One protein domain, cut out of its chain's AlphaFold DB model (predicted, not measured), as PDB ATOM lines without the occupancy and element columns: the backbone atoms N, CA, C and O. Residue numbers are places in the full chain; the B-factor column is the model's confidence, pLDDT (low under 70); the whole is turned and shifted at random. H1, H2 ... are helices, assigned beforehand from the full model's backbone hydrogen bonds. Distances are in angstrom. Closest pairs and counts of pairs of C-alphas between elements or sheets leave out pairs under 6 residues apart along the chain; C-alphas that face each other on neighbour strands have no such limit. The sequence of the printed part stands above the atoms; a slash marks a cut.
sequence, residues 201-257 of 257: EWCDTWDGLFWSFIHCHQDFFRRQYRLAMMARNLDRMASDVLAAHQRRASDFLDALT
ATOM      1  N   GLU A 201      -6.310   3.978 -42.533       95.88
ATOM      2  CA  GLU A 201      -5.848   2.624 -42.167       95.88
ATOM      3  C   GLU A 201      -4.319   2.522 -42.068       95.88
ATOM      4  O   GLU A 201      -3.799   1.805 -41.218       95.88
ATOM      5  N   TRP A 202      -3.591   3.327 -42.849       97.38
ATOM      6  CA  TRP A 202      -2.130   3.427 -42.775       97.38
ATOM      7  C   TRP A 202      -1.622   3.772 -41.365       97.38
ATOM      8  O   TRP A 202      -0.509   3.392 -41.004       97.38
ATOM      9  N   CYS A 203      -2.422   4.480 -40.554       98.31
ATOM     10  CA  CYS A 203      -2.057   4.802 -39.178       98.31
ATOM     11  C   CYS A 203      -1.960   3.544 -38.314       98.31
ATOM     12  O   CYS A 203      -1.031   3.436 -37.520       98.31
ATOM     13  N   ASP A 204      -2.883   2.595 -38.491       98.06
ATOM     14  CA  ASP A 204      -2.919   1.361 -37.706       98.06
ATOM     15  C   ASP A 204      -1.740   0.450 -38.070       98.06
ATOM     16  O   ASP A 204      -1.143  -0.164 -37.187       98.06
ATOM     17  N   THR A 205      -1.356   0.420 -39.350       98.25
ATOM     18  CA  THR A 205      -0.150  -0.277 -39.819       98.25
ATOM     19  C   THR A 205       1.118   0.357 -39.252       98.25
ATOM     20  O   THR A 205       1.949  -0.343 -38.676       98.25
ATOM     21  N   TRP A 206       1.255   1.684 -39.340       98.56
ATOM     22  CA  TRP A 206       2.423   2.399 -38.814       98.56
ATOM     23  C   TRP A 206       2.545   2.241 -37.294       98.56
ATOM     24  O   TRP A 206       3.625   1.953 -36.780       98.56
ATOM     25  N   ASP A 207       1.440   2.380 -36.558       98.38
ATOM     26  CA  ASP A 207       1.425   2.172 -35.109       98.38
ATOM     27  C   ASP A 207       1.662   0.696 -34.749       98.38
ATOM     28  O   ASP A 207       2.313   0.409 -33.744       98.38
ATOM     29  N   GLY A 208       1.200  -0.236 -35.590       98.44
ATOM     30  CA  GLY A 208       1.530  -1.657 -35.517       98.44
ATOM     31  C   GLY A 208       3.033  -1.906 -35.573       98.44
ATOM     32  O   GLY A 208       3.589  -2.517 -34.657       98.44
ATOM     33  N   LEU A 209       3.699  -1.377 -36.603       98.56
ATOM     34  CA  LEU A 209       5.154  -1.440 -36.763       98.56
ATOM     35  C   LEU A 209       5.875  -0.802 -35.566       98.56
ATOM     36  O   LEU A 209       6.763  -1.412 -34.973       98.56
ATOM     37  N   PHE A 210       5.441   0.392 -35.153       98.50
ATOM     38  CA  PHE A 210       6.020   1.123 -34.027       98.50
ATOM     39  C   PHE A 210       5.963   0.323 -32.721       98.50
ATOM     40  O   PHE A 210       6.998   0.080 -32.103       98.50
ATOM     41  N   TRP A 211       4.781  -0.115 -32.284       98.25
ATOM     42  CA  TRP A 211       4.654  -0.823 -31.007       98.25
ATOM     43  C   TRP A 211       5.290  -2.211 -31.033       98.25
ATOM     44  O   TRP A 211       5.844  -2.634 -30.017       98.25
ATOM     45  N   SER A 212       5.288  -2.881 -32.189       98.12
ATOM     46  CA  SER A 212       6.005  -4.148 -32.372       98.12
ATOM     47  C   SER A 212       7.513  -3.965 -32.206       98.12
ATOM     48  O   SER A 212       8.144  -4.742 -31.490       98.12
ATOM     49  N   PHE A 213       8.075  -2.891 -32.769       98.19
ATOM     50  CA  PHE A 213       9.482  -2.531 -32.599       98.19
ATOM     51  C   PHE A 213       9.834  -2.231 -31.137       98.19
ATOM     52  O   PHE A 213      10.796  -2.779 -30.594       98.19
ATOM     53  N   ILE A 214       9.029  -1.394 -30.464       97.44
ATOM     54  CA  ILE A 214       9.237  -1.076 -29.041       97.44
ATOM     55  C   ILE A 214       9.170  -2.346 -28.187       97.44
ATOM     56  O   ILE A 214       9.972  -2.496 -27.270       97.44
ATOM     57  N   HIS A 215       8.241  -3.259 -28.480       97.44
ATOM     58  CA  HIS A 215       8.122  -4.526 -27.765       97.44
ATOM     59  C   HIS A 215       9.331  -5.441 -27.984       97.44
ATOM     60  O   HIS A 215       9.872  -5.970 -27.012       97.44
ATOM     61  N   CYS A 216       9.787  -5.586 -29.232       97.12
ATOM     62  CA  CYS A 216      10.954  -6.398 -29.579       97.12
ATOM     63  C   CYS A 216      12.217  -5.922 -28.844       97.12
ATOM     64  O   CYS A 216      12.960  -6.725 -28.283       97.12
ATOM     65  N   HIS A 217      12.412  -4.603 -28.756       96.69
ATOM     66  CA  HIS A 217      13.598  -3.998 -28.146       96.69
ATOM     67  C   HIS A 217      13.331  -3.354 -26.774       96.69
ATOM     68  O   HIS A 217      14.047  -2.442 -26.348       96.69
ATOM     69  N   GLN A 218      12.303  -3.817 -26.058       95.56
ATOM     70  CA  GLN A 218      11.809  -3.199 -24.820       95.56
ATOM     71  C   GLN A 218      12.896  -2.989 -23.753       95.56
ATOM     72  O   GLN A 218      12.882  -1.974 -23.057       95.56
ATOM     73  N   ASP A 219      13.876  -3.888 -23.654       94.94
ATOM     74  CA  ASP A 219      14.956  -3.787 -22.667       94.94
ATOM     75  C   ASP A 219      15.880  -2.591 -22.919       94.94
ATOM     76  O   ASP A 219      16.296  -1.922 -21.968       94.94
ATOM     77  N   PHE A 220      16.152  -2.264 -24.186       95.12
ATOM     78  CA  PHE A 220      16.874  -1.046 -24.550       95.12
ATOM     79  C   PHE A 220      16.070   0.197 -24.148       95.12
ATOM     80  O   PHE A 220      16.579   1.077 -23.445       95.12
ATOM     81  N   PHE A 221      14.788   0.244 -24.529       95.00
ATOM     82  CA  PHE A 221      13.915   1.381 -24.235       95.00
ATOM     83  C   PHE A 221      13.727   1.605 -22.731       95.00
ATOM     84  O   PHE A 221      13.694   2.754 -22.293       95.00
ATOM     85  N   ARG A 222      13.666   0.537 -21.922       94.44
ATOM     86  CA  ARG A 222      13.574   0.627 -20.454       94.44
ATOM     87  C   ARG A 222      14.822   1.230 -19.816       94.44
ATOM     88  O   ARG A 222      14.697   1.969 -18.840       94.44
ATOM     89  N   ARG A 223      16.011   0.922 -20.342       93.00
ATOM     90  CA  ARG A 223      17.290   1.411 -19.799       93.00
ATOM     91  C   ARG A 223      17.563   2.874 -20.155       93.00
ATOM     92  O   ARG A 223      18.243   3.561 -19.398       93.00
ATOM     93  N   GLN A 224      17.029   3.366 -21.272       90.50
ATOM     94  CA  GLN A 224      17.258   4.738 -21.720       90.50
ATOM     95  C   GLN A 224      16.269   5.724 -21.072       90.50
ATOM     96  O   GLN A 224      15.080   5.723 -21.382       90.50
ATOM     97  N   TYR A 225      16.765   6.640 -20.231       88.88
ATOM     98  CA  TYR A 225      15.943   7.570 -19.437       88.88
ATOM     99  C   TYR A 225      14.919   8.353 -20.273       88.88
ATOM    100  O   TYR A 225      13.747   8.449 -19.908       88.88
ATOM    101  N   ARG A 226      15.338   8.875 -21.434       87.31
ATOM    102  CA  ARG A 226      14.469   9.678 -22.316       87.31
ATOM    103  C   ARG A 226      13.392   8.860 -23.031       87.31
ATOM    104  O   ARG A 226      12.438   9.449 -23.532       87.31
ATOM    105  N   LEU A 227      13.555   7.540 -23.112       91.31
ATOM    106  CA  LEU A 227      12.680   6.649 -23.876       91.31
ATOM    107  C   LEU A 227      11.907   5.662 -22.998       91.31
ATOM    108  O   LEU A 227      10.953   5.049 -23.473       91.31
ATOM    109  N   ALA A 228      12.240   5.577 -21.709       92.00
ATOM    110  CA  ALA A 228      11.586   4.695 -20.748       92.00
ATOM    111  C   ALA A 228      10.062   4.882 -20.701       92.00
ATOM    112  O   ALA A 228       9.333   3.942 -20.399       92.00
ATOM    113  N   MET A 229       9.554   6.073 -21.040       92.00
ATOM    114  CA  MET A 229       8.113   6.315 -21.128       92.00
ATOM    115  C   MET A 229       7.427   5.482 -22.222       92.00
ATOM    116  O   MET A 229       6.290   5.062 -22.029       92.00
ATOM    117  N   MET A 230       8.101   5.197 -23.342       93.00
ATOM    118  CA  MET A 230       7.561   4.329 -24.397       93.00
ATOM    119  C   MET A 230       7.383   2.900 -23.880       93.00
ATOM    120  O   MET A 230       6.310   2.327 -24.039       93.00
ATOM    121  N   ALA A 231       8.382   2.368 -23.169       91.81
ATOM    122  CA  ALA A 231       8.284   1.052 -22.539       91.81
ATOM    123  C   ALA A 231       7.197   1.006 -21.448       91.81
ATOM    124  O   ALA A 231       6.416   0.067 -21.396       91.81
ATOM    125  N   ARG A 232       7.058   2.060 -20.633       92.88
ATOM    126  CA  ARG A 232       5.971   2.143 -19.637       92.88
ATOM    127  C   ARG A 232       4.583   2.209 -20.271       92.88
ATOM    128  O   ARG A 232       3.621   1.717 -19.692       92.88
ATOM    129  N   ASN A 233       4.453   2.856 -21.429       94.25
ATOM    130  CA  ASN A 233       3.196   2.862 -22.176       94.25
ATOM    131  C   ASN A 233       2.883   1.475 -22.743       94.25
ATOM    132  O   ASN A 233       1.726   1.068 -22.696       94.25
ATOM    133  N   LEU A 234       3.904   0.748 -23.207       93.75
ATOM    134  CA  LEU A 234       3.774  -0.647 -23.618       93.75
ATOM    135  C   LEU A 234       3.291  -1.528 -22.451       93.75
ATOM    136  O   LEU A 234       2.349  -2.286 -22.631       93.75
ATOM    137  N   ASP A 235       3.852  -1.369 -21.245       92.38
ATOM    138  CA  ASP A 235       3.451  -2.145 -20.055       92.38
ATOM    139  C   ASP A 235       1.977  -1.913 -19.648       92.38
ATOM    140  O   ASP A 235       1.357  -2.754 -19.001       92.38
ATOM    141  N   ARG A 236       1.404  -0.756 -20.010       94.75
ATOM    142  CA  ARG A 236      -0.001  -0.396 -19.747       94.75
ATOM    143  C   ARG A 236      -0.956  -0.819 -20.864       94.75
ATOM    144  O   ARG A 236      -2.166  -0.653 -20.708       94.75
ATOM    145  N   MET A 237      -0.430  -1.283 -21.993       95.69
ATOM    146  CA  MET A 237      -1.226  -1.696 -23.140       95.69
ATOM    147  C   MET A 237      -1.882  -3.047 -22.848       95.69
ATOM    148  O   MET A 237      -1.233  -3.972 -22.364       95.69
ATOM    149  N   ALA A 238      -3.177  -3.165 -23.142       96.81
ATOM    150  CA  ALA A 238      -3.870  -4.440 -23.020       96.81
ATOM    151  C   ALA A 238      -3.286  -5.463 -24.013       96.81
ATOM    152  O   ALA A 238      -2.843  -5.109 -25.110       96.81
ATOM    153  N   SER A 239      -3.245  -6.736 -23.619       95.00
ATOM    154  CA  SER A 239      -2.571  -7.788 -24.390       95.00
ATOM    155  C   SER A 239      -3.207  -8.032 -25.760       95.00
ATOM    156  O   SER A 239      -2.501  -8.314 -26.726       95.00
ATOM    157  N   ASP A 240      -4.525  -7.876 -25.869       97.00
ATOM    158  CA  ASP A 240      -5.285  -7.957 -27.116       97.00
ATOM    159  C   ASP A 240      -4.935  -6.819 -28.087       97.00
ATOM    160  O   ASP A 240      -4.798  -7.059 -29.290       97.00
ATOM    161  N   VAL A 241      -4.718  -5.607 -27.563       97.31
ATOM    162  CA  VAL A 241      -4.283  -4.434 -28.336       97.31
ATOM    163  C   VAL A 241      -2.862  -4.627 -28.866       97.31
ATOM    164  O   VAL A 241      -2.622  -4.422 -30.055       97.31
ATOM    165  N   LEU A 242      -1.927  -5.081 -28.023       97.00
ATOM    166  CA  LEU A 242      -0.559  -5.368 -28.464       97.00
ATOM    167  C   LEU A 242      -0.536  -6.473 -29.529       97.00
ATOM    168  O   LEU A 242       0.116  -6.322 -30.561       97.00
ATOM    169  N   ALA A 243      -1.302  -7.548 -29.325       97.62
ATOM    170  CA  ALA A 243      -1.415  -8.621 -30.305       97.62
ATOM    171  C   ALA A 243      -2.014  -8.128 -31.633       97.62
ATOM    172  O   ALA A 243      -1.628  -8.607 -32.697       97.62
ATOM    173  N   ALA A 244      -2.941  -7.165 -31.604       98.06
ATOM    174  CA  ALA A 244      -3.460  -6.538 -32.816       98.06
ATOM    175  C   ALA A 244      -2.387  -5.719 -33.550       98.06
ATOM    176  O   ALA A 244      -2.263  -5.858 -34.764       98.06
ATOM    177  N   HIS A 245      -1.579  -4.929 -32.834       98.19
ATOM    178  CA  HIS A 245      -0.447  -4.202 -33.421       98.19
ATOM    179  C   HIS A 245       0.575  -5.142 -34.071       98.19
ATOM    180  O   HIS A 245       0.993  -4.894 -35.201       98.19
ATOM    181  N   GLN A 246       0.918  -6.240 -33.397       98.12
ATOM    182  CA  GLN A 246       1.842  -7.251 -33.915       98.12
ATOM    183  C   GLN A 246       1.302  -7.953 -35.163       98.12
ATOM    184  O   GLN A 246       2.046  -8.127 -36.123       98.12
ATOM    185  N   ARG A 247       0.004  -8.293 -35.192       98.31
ATOM    186  CA  ARG A 247      -0.632  -8.843 -36.401       98.31
ATOM    187  C   ARG A 247      -0.569  -7.863 -37.566       98.31
ATOM    188  O   ARG A 247      -0.088  -8.234 -38.623       98.31
ATOM    189  N   ARG A 248      -0.951  -6.596 -37.358       97.75
ATOM    190  CA  ARG A 248      -0.885  -5.561 -38.407       97.75
ATOM    191  C   ARG A 248       0.532  -5.358 -38.946       97.75
ATOM    192  O   ARG A 248       0.694  -5.163 -40.145       97.75
ATOM    193  N   ALA A 249       1.540  -5.395 -38.071       98.06
ATOM    194  CA  ALA A 249       2.941  -5.317 -38.474       98.06
ATOM    195  C   ALA A 249       3.362  -6.530 -39.317       98.06
ATOM    196  O   ALA A 249       3.972  -6.342 -40.365       98.06
ATOM    197  N   SER A 250       3.007  -7.749 -38.889       97.81
ATOM    198  CA  SER A 250       3.289  -8.979 -39.642       97.81
ATOM    199  C   SER A 250       2.602  -8.968 -41.002       97.81
ATOM    200  O   SER A 250       3.284  -9.102 -42.006       97.81
ATOM    201  N   ASP A 251       1.291  -8.699 -41.046       97.94
ATOM    202  CA  ASP A 251       0.501  -8.668 -42.284       97.94
ATOM    203  C   ASP A 251       1.106  -7.697 -43.311       97.94
ATOM    204  O   ASP A 251       1.144  -7.983 -44.506       97.94
ATOM    205  N   PHE A 252       1.596  -6.541 -42.847       98.00
ATOM    206  CA  PHE A 252       2.272  -5.571 -43.702       98.00
ATOM    207  C   PHE A 252       3.617  -6.084 -44.220       98.00
ATOM    208  O   PHE A 252       3.881  -5.977 -45.413       98.00
ATOM    209  N   LEU A 253       4.464  -6.641 -43.348       96.25
ATOM    210  CA  LEU A 253       5.766  -7.177 -43.751       96.25
ATOM    211  C   LEU A 253       5.621  -8.365 -44.710       96.25
ATOM    212  O   LEU A 253       6.357  -8.432 -45.689       96.25
ATOM    213  N   ASP A 254       4.646  -9.243 -44.470       96.00
ATOM    214  CA  ASP A 254       4.351 -10.400 -45.317       96.00
ATOM    215  C   ASP A 254       3.834  -9.967 -46.700       96.00
ATOM    216  O   ASP A 254       4.179 -10.574 -47.713       96.00
ATOM    217  N   ALA A 255       3.057  -8.880 -46.767       95.06
ATOM    218  CA  ALA A 255       2.573  -8.311 -48.026       95.06
ATOM    219  C   ALA A 255       3.662  -7.600 -48.853       95.06
ATOM    220  O   ALA A 255       3.438  -7.322 -50.032       95.06
ATOM    221  N   LEU A 256       4.814  -7.277 -48.252       91.06
ATOM    222  CA  LEU A 256       5.957  -6.684 -48.952       91.06
ATOM    223  C   LEU A 256       6.876  -7.732 -49.603       91.06
ATOM    224  O   LEU A 256       7.671  -7.366 -50.471       91.06
ATOM    225  N   THR A 257       6.816  -8.988 -49.155       72.56
ATOM    226  CA  THR A 257       7.666 -10.096 -49.633       72.56
ATOM    227  C   THR A 257       7.275 -10.653 -50.995       72.56
ATOM    228  O   THR A 257       6.066 -10.737 -51.299       72.56
TER     229      THR A 257
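AT A GLANCE: This is residues 201 to 257 of the 257 residues of the protein "Cryptochrome/photolyase family protein" of Synechococcus sp. MED-G134 (UniProt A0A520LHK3). Two long helices, H4 and H1, cross near their middles as an X, and a short helical hairpin, H2 and H3, sits at the end of H1 where residue 216 lies. H3 folds back over that end of H1, and a tight link then leads on to H4. The printed part has 57 residues with four named helices, in the order H1, H2, H3, H4, and no named strand; its class is all helix. It is only just compact, close to loose, with a radius of gyration of the C-alphas of 11.8 A, and elongated, with spans of 35 by 22 by 16 A.

HOW THE PARTS SIT: Start with the longest helix, H4, residues 239 to 256, and look for where H1, residues 201 to 216, touches it. Their closest C-alphas, those of Gly 208 and His 245, are 3.8 A apart, and the two lines are only just about perpendicular, at 72 degrees. Move along H1 to residues 211 to 215, with which alone it touches H3, residues 228 to 235. There the closest C-alphas, those of Ile 214 and Ala 231, are 6.9 A apart, and the lines are about perpendicular at 76 degrees. H3 also touches H2, residues 218 to 223, with the C-alphas of Arg 222 and Ala 228 closest at 4.5 A. H2 and H3 form a helical hairpin, running opposite ways at a tilt of 38 degrees, only just steep. The helix packing is mostly crossed: none of the three touching pairs is at a shallow tilt. H1 and H2 are close but not clearly touching, with the C-alphas of Ile 214 and Phe 221 closest at 7.1 A. H2 and H4 are apart, and H3 and H4 are only just apart, their closest C-alphas at 8.0 A. In H1, H2, H3 and H4 every O i to N i+4 pair is within hydrogen-bond range.

IN THESE COORDINATES: Find C-alpha 239 at (-2.571, -7.788, -24.390); from there H4 runs 26.0 A to C-alpha 256 at (5.957, -6.684, -48.952). H1 begins at C-alpha 201, at (-5.848, 2.624, -42.167), and covers 22.9 A to C-alpha 216. H2 measures 8.7 A from C-alpha 218 to C-alpha 223, and H3 10.7 A from C-alpha 228 to C-alpha 235.

THE WHOLE: Look at Tyr 225 and Thr 257 for the two C-alphas farthest apart, 35.9 A. The printed part has no cut, and it ends at Thr 257, the chain's last residue. The links H1 to H2, H2 to H3 and H3 to H4 are tight. The mean pLDDT of the printed part is 95.4, and no printed residue is under 70 in this model.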